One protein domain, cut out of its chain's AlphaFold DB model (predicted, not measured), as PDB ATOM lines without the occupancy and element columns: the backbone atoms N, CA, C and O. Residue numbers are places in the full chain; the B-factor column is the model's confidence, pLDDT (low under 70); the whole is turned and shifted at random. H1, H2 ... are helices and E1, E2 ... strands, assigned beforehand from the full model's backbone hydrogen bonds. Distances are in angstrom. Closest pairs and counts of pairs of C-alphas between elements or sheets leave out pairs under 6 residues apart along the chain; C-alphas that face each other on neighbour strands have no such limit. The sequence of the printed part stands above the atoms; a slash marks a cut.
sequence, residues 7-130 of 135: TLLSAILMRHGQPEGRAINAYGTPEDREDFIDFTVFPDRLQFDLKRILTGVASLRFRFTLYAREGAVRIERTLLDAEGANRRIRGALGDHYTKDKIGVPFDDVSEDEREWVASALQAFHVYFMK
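This is residues 7 to 130 of the 135 residues of an uncharacterized protein of Burkholderia sp. HI2714 (UniProt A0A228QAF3). A twisted wall of five antiparallel strands has its longest helix, H3, crossing one face, with H1 across one end of the strands and the short H2 at the other end. The order across the sheet, E1 - E2 - E3 - E4 - E5, is also the chain order: a meander, each strand the antiparallel neighbour of the one before. The printed part has 124 residues, with H1 before the five strands and H2 and H3 after them, class mixed. It is compact, with a radius of gyration of the C-alphas of 14.7 A and spans of 43 by 30 by 26 A.

The strands are E1, residues 22 to 27; E2, 36 to 41; E3, 45 to 54, 28.0 A long; E4, 58 to 69, 33.7 A; and E5, 72 to 83, 33.8 A. H1, residues 7 to 16, begins at C-alpha 7 (48.045, 73.749, 142.887). H2 is residues 86 to 93. H3, residues 111 to 128, 25.6 A long, ends at C-alpha 128 (59.182, 84.915, 143.174).

Successive strands form hairpins, with N 24 and O 39 at 2.8 A, N 40 and O 47 at 2.8 A, N 50 and O 62 at 2.8 A, and N 65 and O 76 at 2.8 A. H3 is on the sheet at a height of 9.2 A and runs across the strands; its closest C-alpha to E2 is Ala 120, 7.4 A from that of Ile 37. H1, on the same face, also runs across; its closest C-alphas with E2 are His 16 and Val 41, 6.0 A. H2 is on the sheet, the C-alphas of Ala 58 and Ile 89 being its closest with E4, 6.5 A. H1 and H3 are near each other; H2 and H3 are apart. In H1, H2 and H3 every O i to N i+4 pair is within hydrogen-bond range.

The C-alphas of Arg 87 and Lys 130, the two farthest apart, are 44.2 A from each other. The printed part has no cut. The link from H2 to H3, 17 residues, is long; its residues 105 to 106 pair antiparallel with residues 77 to 78 of E5. Residues 26 to 36 have pLDDT under 70.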
ATOM      1  N   THR A   7      47.482  73.508 144.221       91.94
ATOM      2  CA  THR A   7      48.045  73.749 142.887       91.94
ATOM      3  C   THR A   7      49.122  74.821 142.965       91.94
ATOM      4  O   THR A   7      50.224  74.628 142.446       91.94
ATOM      5  N   LEU A   8      48.835  75.917 143.671       91.38
ATOM      6  CA  LEU A   8      49.806  76.971 143.936       91.38
ATOM      7  C   LEU A   8      51.023  76.432 144.693       91.38
ATOM      8  O   LEU A   8      52.157  76.660 144.263       91.38
ATOM      9  N   LEU A   9      50.803  75.713 145.801       94.06
ATOM     10  CA  LEU A   9      51.905  75.168 146.590       94.06
ATOM     11  C   LEU A   9      52.764  74.234 145.732       94.06
ATOM     12  O   LEU A   9      53.976  74.417 145.660       94.06
ATOM     13  N   SER A  10      52.146  73.305 145.001       93.38
ATOM     14  CA  SER A  10      52.855  72.386 144.104       93.38
ATOM     15  C   SER A  10      53.701  73.128 143.069       93.38
ATOM     16  O   SER A  10      54.843  72.743 142.823       93.38
ATOM     17  N   ALA A  11      53.191  74.220 142.493       92.50
ATOM     18  CA  ALA A  11      53.949  75.048 141.557       92.50
ATOM     19  C   ALA A  11      55.186  75.693 142.207       92.50
ATOM     20  O   ALA A  11      56.257  75.707 141.596       92.50
ATOM     21  N   ILE A  12      55.066  76.187 143.446       93.25
ATOM     22  CA  ILE A  12      56.195  76.726 144.220       93.25
ATOM     23  C   ILE A  12      57.253  75.639 144.447       93.25
ATOM     24  O   ILE A  12      58.432  75.861 144.153       93.25
ATOM     25  N   LEU A  13      56.834  74.462 144.929       94.50
ATOM     26  CA  LEU A  13      57.737  73.347 145.234       94.50
ATOM     27  C   LEU A  13      58.469  72.860 143.979       94.50
ATOM     28  O   LEU A  13      59.688  72.719 144.000       94.50
ATOM     29  N   MET A  14      57.758  72.682 142.862       94.44
ATOM     30  CA  MET A  14      58.365  72.260 141.594       94.44
ATOM     31  C   MET A  14      59.371  73.281 141.052       94.44
ATOM     32  O   MET A  14      60.402  72.901 140.503       94.44
ATOM     33  N   ARG A  15      59.086  74.581 141.187       94.00
ATOM     34  CA  ARG A  15      59.939  75.640 140.631       94.00
ATOM     35  C   ARG A  15      61.183  75.913 141.473       94.00
ATOM     36  O   ARG A  15      62.230  76.256 140.923       94.00
ATOM     37  N   HIS A  16      61.062  75.836 142.796       93.81
ATOM     38  CA  HIS A  16      62.097  76.314 143.713       93.81
ATOM     39  C   HIS A  16      62.698  75.234 144.613       93.81
ATOM     40  O   HIS A  16      63.777  75.472 145.154       93.81
ATOM     41  N   GLY A  17      62.043  74.082 144.767       95.31
ATOM     42  CA  GLY A  17      62.458  73.022 145.678       95.31
ATOM     43  C   GLY A  17      63.855  72.492 145.372       95.31
ATOM     44  O   GLY A  17      64.196  72.209 144.224       95.31
ATOM     45  N   GLN A  18      64.667  72.365 146.418       95.88
ATOM     46  CA  GLN A  18      65.984  71.725 146.385       95.88
ATOM     47  C   GLN A  18      66.086  70.748 147.563       95.88
ATOM     48  O   GLN A  18      65.539  71.076 148.620       95.88
ATOM     49  N   PRO A  19      66.747  69.581 147.429       94.94
ATOM     50  CA  PRO A  19      66.827  68.583 148.503       94.94
ATOM     51  C   PRO A  19      67.326  69.150 149.841       94.94
ATOM     52  O   PRO A  19      66.782  68.832 150.896       94.94
ATOM     53  N   GLU A  20      68.298  70.055 149.788       94.06
ATOM     54  CA  GLU A  20      68.915  70.730 150.932       94.06
ATOM     55  C   GLU A  20      68.098  71.935 151.431       94.06
ATOM     56  O   GLU A  20      68.406  72.515 152.469       94.06
ATOM     57  N   GLY A  21      67.038  72.297 150.708       94.06
ATOM     58  CA  GLY A  21      66.258  73.507 150.912       94.06
ATOM     59  C   GLY A  21      66.868  74.707 150.190       94.06
ATOM     60  O   GLY A  21      68.046  75.027 150.331       94.06
ATOM     61  N   ARG A  22      66.044  75.419 149.418       93.94
ATOM     62  CA  ARG A  22      66.425  76.693 148.804       93.94
ATOM     63  C   ARG A  22      65.933  77.851 149.659       93.94
ATOM     64  O   ARG A  22      64.728  78.086 149.717       93.94
ATOM     65  N   ALA A  23      66.857  78.594 150.262       91.69
ATOM     66  CA  ALA A  23      66.537  79.838 150.953       91.69
ATOM     67  C   ALA A  23      66.121  80.928 149.949       91.69
ATOM     68  O   ALA A  23      66.802  81.163 148.945       91.69
ATOM     69  N   ILE A  24      64.993  81.578 150.219       87.75
ATOM     70  CA  ILE A  24      64.459  82.708 149.461       87.75
ATOM     71  C   ILE A  24      64.036  83.762 150.481       87.75
ATOM     72  O   ILE A  24      63.036  83.611 151.177       87.75
ATOM     73  N   ASN A  25      64.814  84.834 150.570       74.56
ATOM     74  CA  ASN A  25      64.572  85.876 151.561       74.56
ATOM     75  C   ASN A  25      63.566  86.886 151.002       74.56
ATOM     76  O   ASN A  25      63.769  87.418 149.907       74.56
ATOM     77  N   ALA A  26      62.511  87.170 151.764       66.25
ATOM     78  CA  ALA A  26      61.542  88.210 151.458       66.25
ATOM     79  C   ALA A  26      61.549  89.247 152.589       66.25
ATOM     80  O   ALA A  26      61.170  88.970 153.723       66.25
ATOM     81  N   TYR A  27      61.995  90.465 152.297       61.19
ATOM     82  CA  TYR A  27      61.980  91.531 153.297       61.19
ATOM     83  C   TYR A  27      60.618  92.214 153.320       61.19
ATOM     84  O   TYR A  27      60.334  93.003 152.423       61.19
ATOM     85  N   GLY A  28      59.844  91.945 154.374       56.34
ATOM     86  CA  GLY A  28      58.612  92.656 154.707       56.34
ATOM     87  C   GLY A  28      57.463  92.422 153.728       56.34
ATOM     88  O   GLY A  28      57.638  92.336 152.511       56.34
ATOM     89  N   THR A  29      56.241  92.366 154.247       51.41
ATOM     90  CA  THR A  29      55.082  92.694 153.414       51.41
ATOM     91  C   THR A  29      54.981  94.225 153.309       51.41
ATOM     92  O   THR A  29      55.482  94.947 154.177       51.41
ATOM     93  N   PRO A  30      54.342  94.774 152.262       44.16
ATOM     94  CA  PRO A  30      54.051  96.207 152.186       44.16
ATOM     95  C   PRO A  30      53.183  96.733 153.344       44.16
ATOM     96  O   PRO A  30      53.135  97.943 153.558       44.16
ATOM     97  N   GLU A  31      52.495  95.838 154.054       50.59
ATOM     98  CA  GLU A  31      51.455  96.150 155.037       50.59
ATOM     99  C   GLU A  31      51.996  96.202 156.476       50.59
ATOM    100  O   GLU A  31      51.582  97.086 157.217       50.59
ATOM    101  N   ASP A  32      52.985  95.373 156.838       57.69
ATOM    102  CA  ASP A  32      53.606  95.365 158.172       57.69
ATOM    103  C   ASP A  32      55.140  95.301 158.064       57.69
ATOM    104  O   ASP A  32      55.751  94.252 157.855       57.69
ATOM    105  N   ARG A  33      55.803  96.453 158.243       50.34
ATOM    106  CA  ARG A  33      57.279  96.573 158.206       50.34
ATOM    107  C   ARG A  33      57.993  95.864 159.362       50.34
ATOM    108  O   ARG A  33      59.219  95.780 159.345       50.34
ATOM    109  N   GLU A  34      57.249  95.421 160.371       58.25
ATOM    110  CA  GLU A  34      57.784  94.760 161.566       58.25
ATOM    111  C   GLU A  34      57.927  93.238 161.391       58.25
ATOM    112  O   GLU A  34      58.554  92.582 162.228       58.25
ATOM    113  N   ASP A  35      57.435  92.702 160.268       67.75
ATOM    114  CA  ASP A  35      57.423  91.276 159.976       67.75
ATOM    115  C   ASP A  35      58.558  90.882 159.022       67.75
ATOM    116  O   ASP A  35      58.572  91.222 157.837       67.75
ATOM    117  N   PHE A  36      59.527  90.125 159.535       69.31
ATOM    118  CA  PHE A  36      60.569  89.497 158.717       69.31
ATOM    119  C   PHE A  36      60.112  88.102 158.295       69.31
ATOM    120  O   PHE A  36      59.656  87.339 159.154       69.31
ATOM    121  N   ILE A  37      60.241  87.786 156.997       82.62
ATOM    122  CA  ILE A  37      59.794  86.514 156.417       82.62
ATOM    123  C   ILE A  37      60.923  85.838 155.630       82.62
ATOM    124  O   ILE A  37      61.326  86.292 154.558       82.62
ATOM    125  N   ASP A  38      61.387  84.696 156.126       86.81
ATOM    126  CA  ASP A  38      62.406  83.888 155.453       86.81
ATOM    127  C   ASP A  38      61.779  82.602 154.922       86.81
ATOM    128  O   ASP A  38      61.325  81.779 155.713       86.81
ATOM    129  N   PHE A  39      61.770  82.394 153.601       92.44
ATOM    130  CA  PHE A  39      61.266  81.159 153.000       92.44
ATOM    131  C   PHE A  39      62.394  80.154 152.777       92.44
ATOM    132  O   PHE A  39      63.492  80.502 152.346       92.44
ATOM    133  N   THR A  40      62.105  78.876 152.991       95.44
ATOM    134  CA  THR A  40      62.951  77.757 152.572       95.44
ATOM    135  C   THR A  40      62.100  76.744 151.822       95.44
ATOM    136  O   THR A  40      61.146  76.191 152.370       95.44
ATOM    137  N   VAL A  41      62.435  76.497 150.556       96.06
ATOM    138  CA  VAL A  41      61.653  75.610 149.686       96.06
ATOM    139  C   VAL A  41      62.356  74.268 149.517       96.06
ATOM    140  O   VAL A  41      63.470  74.202 148.996       96.06
ATOM    141  N   PHE A  42      61.685  73.196 149.923       96.44
ATOM    142  CA  PHE A  42      62.100  71.811 149.705       96.44
ATOM    143  C   PHE A  42      61.258  71.186 148.582       96.44
ATOM    144  O   PHE A  42      60.273  71.789 148.152       96.44
ATOM    145  N   PRO A  43      61.591  69.977 148.099       95.50
ATOM    146  CA  PRO A  43      60.799  69.325 147.059       95.50
ATOM    147  C   PRO A  43      59.387  68.940 147.528       95.50
ATOM    148  O   PRO A  43      58.483  68.842 146.707       95.50
ATOM    149  N   ASP A  44      59.188  68.720 148.833       94.75
ATOM    150  CA  ASP A  44      57.934  68.206 149.401       94.75
ATOM    151  C   ASP A  44      57.211  69.178 150.350       94.75
ATOM    152  O   ASP A  44      56.102  68.885 150.805       94.75
ATOM    153  N   ARG A  45      57.826  70.323 150.668       95.56
ATOM    154  CA  ARG A  45      57.273  71.309 151.604       95.56
ATOM    155  C   ARG A  45      57.846  72.705 151.400       95.56
ATOM    156  O   ARG A  45      59.001  72.874 151.007       95.56
ATOM    157  N   LEU A  46      57.047  73.702 151.755       95.94
ATOM    158  CA  LEU A  46      57.467  75.090 151.893       95.94
ATOM    159  C   LEU A  46      57.563  75.411 153.380       95.94
ATOM    160  O   LEU A  46      56.602  75.207 154.113       95.94
ATOM    161  N   GLN A  47      58.703  75.923 153.821       95.62
ATOM    162  CA  GLN A  47      58.852  76.483 155.159       95.62
ATOM    163  C   GLN A  47      58.966  77.991 155.072       95.62
ATOM    164  O   GLN A  47      59.608  78.502 154.154       95.62
ATOM    165  N   PHE A  48      58.384  78.694 156.034       93.19
ATOM    166  CA  PHE A  48      58.733  80.083 156.260       93.19
ATOM    167  C   PHE A  48      58.748  80.438 157.736       93.19
ATOM    168  O   PHE A  48      57.907  79.981 158.512       93.19
ATOM    169  N   ASP A  49      59.721  81.261 158.106       92.44
ATOM    170  CA  ASP A  49      59.812  81.837 159.436       92.44
ATOM    171  C   ASP A  49      59.197  83.231 159.412       92.44
ATOM    172  O   ASP A  49      59.512  84.019 158.529       92.44
ATOM    173  N   LEU A  50      58.342  83.530 160.386       89.44
ATOM    174  CA  LEU A  50      57.692  84.824 160.554       89.44
ATOM    175  C   LEU A  50      58.011  85.362 161.946       89.44
ATOM    176  O   LEU A  50      57.745  84.693 162.947       89.44
ATOM    177  N   LYS A  51      58.546  86.581 162.023       88.81
ATOM    178  CA  LYS A  51      58.648  87.320 163.287       88.81
ATOM    179  C   LYS A  51      57.481  88.299 163.401       88.81
ATOM    180  O   LYS A  51      57.297  89.083 162.489       88.81
ATOM    181  N   ARG A  52      56.740  88.269 164.512       86.50
ATOM    182  CA  ARG A  52      55.657  89.212 164.839       86.50
ATOM    183  C   ARG A  52      56.011  89.997 166.092       86.50
ATOM    184  O   ARG A  52      56.326  89.400 167.125       86.50
ATOM    185  N   ILE A  53      55.899  91.319 166.035       87.69
ATOM    186  CA  ILE A  53      56.017  92.183 167.213       87.69
ATOM    187  C   ILE A  53      54.615  92.639 167.614       87.69
ATOM    188  O   ILE A  53      53.943  93.377 166.906       87.69
ATOM    189  N   LEU A  54      54.155  92.181 168.775       85.88
ATOM    190  CA  LEU A  54      52.867  92.550 169.352       85.88
ATOM    191  C   LEU A  54      53.128  93.540 170.483       85.88
ATOM    192  O   LEU A  54      53.411  93.150 171.621       85.88
ATOM    193  N   THR A  55      53.087  94.832 170.146       87.19
ATOM    194  CA  THR A  55      53.463  95.930 171.049       87.19
ATOM    195  C   THR A  55      52.787  95.804 172.413       87.19
ATOM    196  O   THR A  55      51.577  95.639 172.536       87.19
ATOM    197  N   GLY A  56      53.601  95.868 173.468       87.00
ATOM    198  CA  GLY A  56      53.146  95.723 174.848       87.00
ATOM    199  C   GLY A  56      52.908  94.278 175.292       87.00
ATOM    200  O   GLY A  56      52.928  94.032 176.496       87.00
ATOM    201  N   VAL A  57      52.776  93.316 174.376       90.56
ATOM    202  CA  VAL A  57      52.512  91.902 174.673       90.56
ATOM    203  C   VAL A  57      53.793  91.072 174.598       90.56
ATOM    204  O   VAL A  57      54.269  90.612 175.642       90.56
ATOM    205  N   ALA A  58      54.336  90.889 173.391       91.50
ATOM    206  CA  ALA A  58      55.458  89.999 173.108       91.50
ATOM    207  C   ALA A  58      56.078  90.232 171.724       91.50
ATOM    208  O   ALA A  58      55.475  90.850 170.854       91.50
ATOM    209  N   SER A  59      57.272  89.682 171.520       91.75
ATOM    210  CA  SER A  59      57.892  89.483 170.205       91.75
ATOM    211  C   SER A  59      57.989  87.974 169.990       91.75
ATOM    212  O   SER A  59      58.517  87.264 170.843       91.75
ATOM    213  N   LEU A  60      57.378  87.466 168.923       91.44
ATOM    214  CA  LEU A  60      57.213  86.036 168.662       91.44
ATOM    215  C   LEU A  60      57.878  85.685 167.337       91.44
ATOM    216  O   LEU A  60      57.757  86.430 166.366       91.44
ATOM    217  N   ARG A  61      58.548  84.536 167.276       93.19
ATOM    218  CA  ARG A  61      59.026  83.954 166.022       93.19
ATOM    219  C   ARG A  61      58.344  82.618 165.811       93.19
ATOM    220  O   ARG A  61      58.452  81.734 166.655       93.19
ATOM    221  N   PHE A  62      57.698  82.457 164.671       92.88
ATOM    222  CA  PHE A  62      57.058  81.218 164.257       92.88
ATOM    223  C   PHE A  62      57.764  80.635 163.045       92.88
ATOM    224  O   PHE A  62      58.336  81.372 162.247       92.88
ATOM    225  N   ARG A  63      57.668  79.318 162.893       95.06
ATOM    226  CA  ARG A  63      57.880  78.609 161.638       95.06
ATOM    227  C   ARG A  63      56.568  78.000 161.204       95.06
ATOM    228  O   ARG A  63      55.972  77.246 161.967       95.06
ATOM    229  N   PHE A  64      56.171  78.268 159.975       95.00
ATOM    230  CA  PHE A  64      55.090  77.561 159.310       95.00
ATOM    231  C   PHE A  64      55.685  76.600 158.287       95.00
ATOM    232  O   PHE A  64      56.582  76.966 157.528       95.00
ATOM    233  N   THR A  65      55.190  75.367 158.269       95.56
ATOM    234  CA  THR A  65      55.553  74.353 157.281       95.56
ATOM    235  C   THR A  65      54.303  73.901 156.544       95.56
ATOM    236  O   THR A  65      53.372  73.376 157.148       95.56
ATOM    237  N   LEU A  66      54.284  74.110 155.232       95.81
ATOM    238  CA  LEU A  66      53.186  73.756 154.345       95.81
ATOM    239  C   LEU A  66      53.591  72.530 153.528       95.81
ATOM    240  O   LEU A  66      54.562  72.576 152.770       95.81
ATOM    241  N   TYR A  67      52.835  71.447 153.665       94.25
ATOM    242  CA  TYR A  67      53.052  70.183 152.966       94.25
ATOM    243  C   TYR A  67      51.995  69.984 151.885       94.25
ATOM    244  O   TYR A  67      50.800  70.039 152.175       94.25
ATOM    245  N   ALA A  68      52.428  69.665 150.666       89.12
ATOM    246  CA  ALA A  68      51.542  69.217 149.596       89.12
ATOM    247  C   ALA A  68      51.347  67.692 149.714       89.12
ATOM    248  O   ALA A  68      52.281  66.920 149.484       89.12
ATOM    249  N   ARG A  69      50.155  67.236 150.116       83.88
ATOM    250  CA  ARG A  69      49.831  65.810 150.308       83.88
ATOM    251  C   ARG A  69      48.490  65.489 149.655       83.88
ATOM    252  O   ARG A  69      47.496  66.106 150.000       83.88
ATOM    253  N   GLU A  70      48.464  64.523 148.735       78.38
ATOM    254  CA  GLU A  70      47.224  63.930 148.185       78.38
ATOM    255  C   GLU A  70      46.167  64.948 147.697       78.38
ATOM    256  O   GLU A  70      44.968  64.738 147.846       78.38
ATOM    257  N   GLY A  71      46.597  66.070 147.107       81.25
ATOM    258  CA  GLY A  71      45.685  67.115 146.620       81.25
ATOM    259  C   GLY A  71      45.213  68.114 147.684       81.25
ATOM    260  O   GLY A  71      44.384  68.966 147.381       81.25
ATOM    261  N   ALA A  72      45.752  68.047 148.902       88.12
ATOM    262  CA  ALA A  72      45.494  68.981 149.988       88.12
ATOM    263  C   ALA A  72      46.792  69.610 150.522       88.12
ATOM    264  O   ALA A  72      47.898  69.088 150.335       88.12
ATOM    265  N   VAL A  73      46.647  70.740 151.216       92.56
ATOM    266  CA  VAL A  73      47.737  71.378 151.958       92.56
ATOM    267  C   VAL A  73      47.552  71.112 153.445       92.56
ATOM    268  O   VAL A  73      46.519  71.443 154.022       92.56
ATOM    269  N   ARG A  74      48.569  70.527 154.079       92.81
ATOM    270  CA  ARG A  74      48.668  70.472 155.543       92.81
ATOM    271  C   ARG A  74      49.588  71.582 156.018       92.81
ATOM    272  O   ARG A  74      50.657  71.775 155.444       92.81
ATOM    273  N   ILE A  75      49.190  72.261 157.085       93.44
ATOM    274  CA  ILE A  75      49.946  73.356 157.687       93.44
ATOM    275  C   ILE A  75      50.336  72.932 159.097       93.44
ATOM    276  O   ILE A  75      49.475  72.554 159.883       93.44
ATOM    277  N   GLU A  76      51.626  72.989 159.391       94.38
ATOM    278  CA  GLU A  76      52.176  72.835 160.734       94.38
ATOM    279  C   GLU A  76      52.775  74.171 161.170       94.38
ATOM    280  O   GLU A  76      53.423  74.859 160.374       94.38
ATOM    281  N   ARG A  77      52.582  74.535 162.435       93.94
ATOM    282  CA  ARG A  77      53.160  75.731 163.046       93.94
ATOM    283  C   ARG A  77      54.021  75.348 164.241       93.94
ATOM    284  O   ARG A  77      53.578  74.616 165.118       93.94
ATOM    285  N   THR A  78      55.196  75.953 164.345       94.81
ATOM    286  CA  THR A  78      56.092  75.813 165.498       94.81
ATOM    287  C   THR A  78      56.467  77.188 166.027       94.81
ATOM    288  O   THR A  78      56.962  78.033 165.281       94.81
ATOM    289  N   LEU A  79      56.274  77.425 167.325       94.69
ATOM    290  CA  LEU A  79      56.825  78.606 167.991       94.69
ATOM    291  C   LEU A  79      58.336  78.399 168.174       94.69
ATOM    292  O   LEU A  79      58.753  77.467 168.851       94.69
ATOM    293  N   LEU A  80      59.159  79.242 167.560       94.88
ATOM    294  CA  LEU A  80      60.621  79.159 167.629       94.88
ATOM    295  C   LEU A  80      61.204  80.006 168.757       94.88
ATOM    296  O   LEU A  80      62.207  79.622 169.352       94.88
ATOM    297  N   ASP A  81      60.601  81.161 169.024       94.38
ATOM    298  CA  ASP A  81      61.057  82.078 170.062       94.38
ATOM    299  C   ASP A  81      59.905  82.953 170.563       94.38
ATOM    300  O   ASP A  81      58.965  83.252 169.821       94.38
ATOM    301  N   ALA A  82      59.992  83.367 171.824       93.88
ATOM    302  CA  ALA A  82      59.059  84.292 172.441       93.88
ATOM    303  C   ALA A  82      59.764  85.188 173.470       93.88
ATOM    304  O   ALA A  82      60.249  84.750 174.521       93.88
ATOM    305  N   GLU A  83      59.733  86.489 173.216       93.62
ATOM    306  CA  GLU A  83      60.170  87.552 174.111       93.62
ATOM    307  C   GLU A  83      58.953  88.200 174.782       93.62
ATOM    308  O   GLU A  83      57.911  88.390 174.163       93.62
ATOM    309  N   GLY A  84      59.072  88.551 176.063       90.75
ATOM    310  CA  GLY A  84      57.944  88.986 176.896       90.75
ATOM    311  C   GLY A  84      57.698  88.061 178.089       90.75
ATOM    312  O   GLY A  84      58.337  87.019 178.248       90.75
ATOM    313  N   ALA A  85      56.797  88.471 178.983       92.19
ATOM    314  CA  ALA A  85      56.472  87.711 180.187       92.19
ATOM    315  C   ALA A  85      55.338  86.709 179.910       92.19
ATOM    316  O   ALA A  85      54.259  87.123 179.488       92.19
ATOM    317  N   ASN A  86      55.526  85.423 180.243       90.00
ATOM    318  CA  ASN A  86      54.518  84.369 180.017       90.00
ATOM    319  C   ASN A  86      53.131  84.721 180.569       90.00
ATOM    320  O   ASN A  86      52.138  84.477 179.898       90.00
ATOM    321  N   ARG A  87      53.043  85.339 181.757       93.19
ATOM    322  CA  ARG A  87      51.753  85.773 182.330       93.19
ATOM    323  C   ARG A  87      51.005  86.733 181.400       93.19
ATOM    324  O   ARG A  87      49.786  86.652 181.301       93.19
ATOM    325  N   ARG A  88      51.729  87.645 180.750       92.62
ATOM    326  CA  ARG A  88      51.151  88.631 179.835       92.62
ATOM    327  C   ARG A  88      50.751  87.985 178.516       92.62
ATOM    328  O   ARG A  88      49.631  88.193 178.073       92.62
ATOM    329  N   ILE A  89      51.643  87.173 177.949       93.25
ATOM    330  CA  ILE A  89      51.394  86.409 176.720       93.25
ATOM    331  C   ILE A  89      50.143  85.552 176.879       93.25
ATOM    332  O   ILE A  89      49.209  85.689 176.104       93.25
ATOM    333  N   ARG A  90      50.079  84.754 177.948       94.06
ATOM    334  CA  ARG A  90      48.926  83.910 178.264       94.06
ATOM    335  C   ARG A  90      47.631  84.707 178.361       94.06
ATOM    336  O   ARG A  90      46.620  84.282 177.826       94.06
ATOM    337  N   GLY A  91      47.660  85.850 179.050       92.94
ATOM    338  CA  GLY A  91      46.471  86.683 179.225       92.94
ATOM    339  C   GLY A  91      45.967  87.330 177.933       92.94
ATOM    340  O   GLY A  91      44.776  87.600 177.839       92.94
ATOM    341  N   ALA A  92      46.851  87.584 176.965       91.31
ATOM    342  CA  ALA A  92      46.505  88.261 175.715       91.31
ATOM    343  C   ALA A  92      46.253  87.296 174.544       91.31
ATOM    344  O   ALA A  92      45.367  87.548 173.740       91.31
ATOM    345  N   LEU A  93      47.035  86.219 174.446       90.00
ATOM    346  CA  LEU A  93      47.089  85.322 173.283       90.00
ATOM    347  C   LEU A  93      46.748  83.866 173.636       90.00
ATOM    348  O   LEU A  93      46.442  83.071 172.757       90.00
ATOM    349  N   GLY A  94      46.805  83.496 174.919       90.44
ATOM    350  CA  GLY A  94      46.600  82.122 175.380       90.44
ATOM    351  C   GLY A  94      47.886  81.294 175.488       90.44
ATOM    352  O   GLY A  94      49.003  81.777 175.291       90.44
ATOM    353  N   ASP A  95      47.722  80.021 175.855       90.00
ATOM    354  CA  ASP A  95      48.826  79.115 176.215       90.00
ATOM    355  C   ASP A  95      49.649  78.616 175.023       90.00
ATOM    356  O   ASP A  95      50.795  78.214 175.188       90.00
ATOM    357  N   HIS A  96      49.112  78.658 173.806       87.88
ATOM    358  CA  HIS A  96      49.814  78.168 172.609       87.88
ATOM    359  C   HIS A  96      51.000  79.052 172.184       87.88
ATOM    360  O   HIS A  96      51.784  78.666 171.314       87.88
ATOM    361  N   TYR A  97      51.132  80.225 172.808       90.06
ATOM    362  CA  TYR A  97      52.128  81.250 172.497       90.06
ATOM    363  C   TYR A  97      53.164  81.439 173.606       90.06
ATOM    364  O   TYR A  97      54.076  82.256 173.473       90.06
ATOM    365  N   THR A  98      53.029  80.729 174.727       92.19
ATOM    366  CA  THR A  98      53.939  80.874 175.862       92.19
ATOM    367  C   THR A  98      55.239  80.107 175.645       92.19
ATOM    368  O   THR A  98      55.321  79.154 174.871       92.19
ATOM    369  N   LYS A  99      56.296  80.520 176.354       92.38
ATOM    370  CA  LYS A  99      57.656  79.990 176.150       92.38
ATOM    371  C   LYS A  99      57.791  78.484 176.387       92.38
ATOM    372  O   LYS A  99      58.690  77.867 175.836       92.38
ATOM    373  N   ASP A 100      56.915  77.887 177.190       91.81
ATOM    374  CA  ASP A 100      56.876  76.436 177.416       91.81
ATOM    375  C   ASP A 100      56.422  75.637 176.184       91.81
ATOM    376  O   ASP A 100      56.565  74.417 176.169       91.81
ATOM    377  N   LYS A 101      55.903  76.308 175.150       92.50
ATOM    378  CA  LYS A 101      55.509  75.702 173.873       92.50
ATOM    379  C   LYS A 101      56.536  75.886 172.759       92.50
ATOM    380  O   LYS A 101      56.289  75.453 171.636       92.50
ATOM    381  N   ILE A 102      57.680  76.509 173.045       94.56
ATOM    382  CA  ILE A 102      58.749  76.668 172.055       94.56
ATOM    383  C   ILE A 102      59.226  75.288 171.580       94.56
ATOM    384  O   ILE A 102      59.480  74.393 172.382       94.56
ATOM    385  N   GLY A 103      59.345  75.129 170.263       91.69
ATOM    386  CA  GLY A 103      59.778  73.900 169.601       91.69
ATOM    387  C   GLY A 103      58.709  72.811 169.499       91.69
ATOM    388  O   GLY A 103      58.971  71.784 168.877       91.69
ATOM    389  N   VAL A 104      57.517  73.017 170.067       90.44
ATOM    390  CA  VAL A 104      56.403  72.071 169.944       90.44
ATOM    391  C   VAL A 104      55.632  72.371 168.653       90.44
ATOM    392  O   VAL A 104      55.192  73.512 168.483       90.44
ATOM    393  N   PRO A 105      55.471  71.392 167.744       87.50
ATOM    394  CA  PRO A 105      54.655  71.562 166.550       87.50
ATOM    395  C   PRO A 105      53.164  71.504 166.894       87.50
ATOM    396  O   PRO A 105      52.727  70.719 167.738       87.50
ATOM    397  N   PHE A 106      52.393  72.335 166.206       86.88
ATOM    398  CA  PHE A 106      50.943  72.427 166.282       86.88
ATOM    399  C   PHE A 106      50.363  72.203 164.889       86.88
ATOM    400  O   PHE A 106      50.820  72.808 163.916       86.88
ATOM    401  N   ASP A 107      49.349  71.348 164.805       79.81
ATOM    402  CA  ASP A 107      48.602  71.107 163.565       79.81
ATOM    403  C   ASP A 107      47.418  72.073 163.408       79.81
ATOM    404  O   ASP A 107      46.834  72.191 162.330       79.81
ATOM    405  N   ASP A 108      47.045  72.766 164.485       79.62
ATOM    406  CA  ASP A 108      46.043  73.814 164.484       79.62
ATOM    407  C   ASP A 108      46.689  75.189 164.283       79.62
ATOM    408  O   ASP A 108      47.603  75.605 164.997       79.62
ATOM    409  N   VAL A 109      46.182  75.901 163.278       85.56
ATOM    410  CA  VAL A 109      46.461  77.322 163.059       85.56
ATOM    411  C   VAL A 109      45.206  78.133 163.354       85.56
ATOM    412  O   VAL A 109      44.111  77.792 162.875       85.56
ATOM    413  N   SER A 110      45.370  79.188 164.153       87.19
ATOM    414  CA  SER A 110      44.307  80.143 164.481       87.19
ATOM    415  C   SER A 110      43.873  80.944 163.245       87.19
ATOM    416  O   SER A 110      44.509  80.875 162.195       87.19
ATOM    417  N   GLU A 111      42.768  81.686 163.337       86.81
ATOM    418  CA  GLU A 111      42.301  82.537 162.231       86.81
ATOM    419  C   GLU A 111      43.345  83.600 161.857       86.81
ATOM    420  O   GLU A 111      43.755  83.656 160.699       86.81
ATOM    421  N   ASP A 112      43.889  84.320 162.843       85.62
ATOM    422  CA  ASP A 112      44.972  85.292 162.641       85.62
ATOM    423  C   ASP A 112      46.194  84.655 161.957       85.62
ATOM    424  O   ASP A 112      46.764  85.197 161.011       85.62
ATOM    425  N   GLU A 113      46.592  83.455 162.391       89.19
ATOM    426  CA  GLU A 113      47.727  82.745 161.796       89.19
ATOM    427  C   GLU A 113      47.459  82.336 160.347       89.19
ATOM    428  O   GLU A 113      48.371  82.366 159.518       89.19
ATOM    429  N   ARG A 114      46.214  81.980 160.007       90.19
ATOM    430  CA  ARG A 114      45.820  81.698 158.619       90.19
ATOM    431  C   ARG A 114      45.950  82.938 157.748       90.19
ATOM    432  O   ARG A 114      46.421  82.814 156.616       90.19
ATOM    433  N   GLU A 115      45.585  84.109 158.259       88.75
ATOM    434  CA  GLU A 115      45.782  85.375 157.548       88.75
ATOM    435  C   GLU A 115      47.270  85.660 157.328       88.75
ATOM    436  O   GLU A 115      47.676  85.985 156.211       88.75
ATOM    437  N   TRP A 116      48.115  85.440 158.339       88.44
ATOM    438  CA  TRP A 116      49.565  85.612 158.199       88.44
ATOM    439  C   TRP A 116      50.155  84.678 157.138       88.44
ATOM    440  O   TRP A 116      50.948  85.110 156.298       88.44
ATOM    441  N   VAL A 117      49.737  83.407 157.130       90.56
ATOM    442  CA  VAL A 117      50.148  82.431 156.109       90.56
ATOM    443  C   VAL A 117      49.682  82.870 154.719       90.56
ATOM    444  O   VAL A 117      50.463  82.826 153.766       90.56
ATOM    445  N   ALA A 118      48.438  83.334 154.589       90.44
ATOM    446  CA  ALA A 118      47.890  83.814 153.324       90.44
ATOM    447  C   ALA A 118      48.672  85.015 152.775       90.44
ATOM    448  O   ALA A 118      48.970  85.057 151.577       90.44
ATOM    449  N   SER A 119      49.028  85.968 153.637       87.00
ATOM    450  CA  SER A 119      49.820  87.144 153.273       87.00
ATOM    451  C   SER A 119      51.252  86.772 152.884       87.00
ATOM    452  O   SER A 119      51.760  87.268 151.875       87.00
ATOM    453  N   ALA A 120      51.881  85.837 153.603       87.81
ATOM    454  CA  ALA A 120      53.200  85.315 153.250       87.81
ATOM    455  C   ALA A 120      53.192  84.642 151.864       87.81
ATOM    456  O   ALA A 120      54.032  84.952 151.017       87.81
ATOM    457  N   LEU A 121      52.207  83.779 151.586       89.38
ATOM    458  CA  LEU A 121      52.059  83.135 150.277       89.38
ATOM    459  C   LEU A 121      51.794  84.147 149.156       89.38
ATOM    460  O   LEU A 121      52.379  84.037 148.077       89.38
ATOM    461  N   GLN A 122      50.965  85.161 149.414       87.06
ATOM    462  CA  GLN A 122      50.696  86.228 148.453       87.06
ATOM    463  C   GLN A 122      51.975  86.995 148.107       87.06
ATOM    464  O   GLN A 122      52.256  87.214 146.925       87.06
ATOM    465  N   ALA A 123      52.772  87.370 149.111       83.50
ATOM    466  CA  ALA A 123      54.060  88.020 148.899       83.50
ATOM    467  C   ALA A 123      54.998  87.113 148.090       83.50
ATOM    468  O   ALA A 123      55.531  87.539 147.062       83.50
ATOM    469  N   PHE A 124      55.129  85.840 148.478       86.94
ATOM    470  CA  PHE A 124      55.965  84.885 147.754       86.94
ATOM    471  C   PHE A 124      55.578  84.808 146.272       86.94
ATOM    472  O   PHE A 124      56.425  84.917 145.383       86.94
ATOM    473  N   HIS A 125      54.282  84.679 145.997       86.50
ATOM    474  CA  HIS A 125      53.763  84.598 144.642       86.50
ATOM    475  C   HIS A 125      54.074  85.864 143.827       86.50
ATOM    476  O   HIS A 125      54.563  85.786 142.697       86.50
ATOM    477  N   VAL A 126      53.848  87.046 144.404       84.25
ATOM    478  CA  VAL A 126      54.073  88.334 143.729       84.25
ATOM    479  C   VAL A 126      55.543  88.567 143.381       84.25
ATOM    480  O   VAL A 126      55.814  89.168 142.338       84.25
ATOM    481  N   TYR A 127      56.482  88.124 144.217       83.69
ATOM    482  CA  TYR A 127      57.904  88.435 144.036       83.69
ATOM    483  C   TYR A 127      58.706  87.319 143.366       83.69
ATOM    484  O   TYR A 127      59.620  87.614 142.599       83.69
ATOM    485  N   PHE A 128      58.355  86.052 143.596       85.00
ATOM    486  CA  PHE A 128      59.182  84.915 143.174       85.00
ATOM    487  C   PHE A 128      58.501  83.996 142.161       85.00
ATOM    488  O   PHE A 128      59.193  83.294 141.421       85.00
ATOM    489  N   MET A 129      57.169  84.053 142.047       86.81
ATOM    490  CA  MET A 129      56.427  83.250 141.068       86.81
ATOM    491  C   MET A 129      56.126  83.985 139.759       86.81
ATOM    492  O   MET A 129      55.703  83.341 138.796       86.81
ATOM    493  N   LYS A 130      56.409  85.290 139.646       78.69
ATOM    494  CA  LYS A 130      56.254  86.005 138.368       78.69
ATOM    495  C   LYS A 130      57.096  85.352 137.255       78.69
ATOM    496  O   LYS A 130      58.203  84.865 137.523       78.69
TER     497      LYS A 130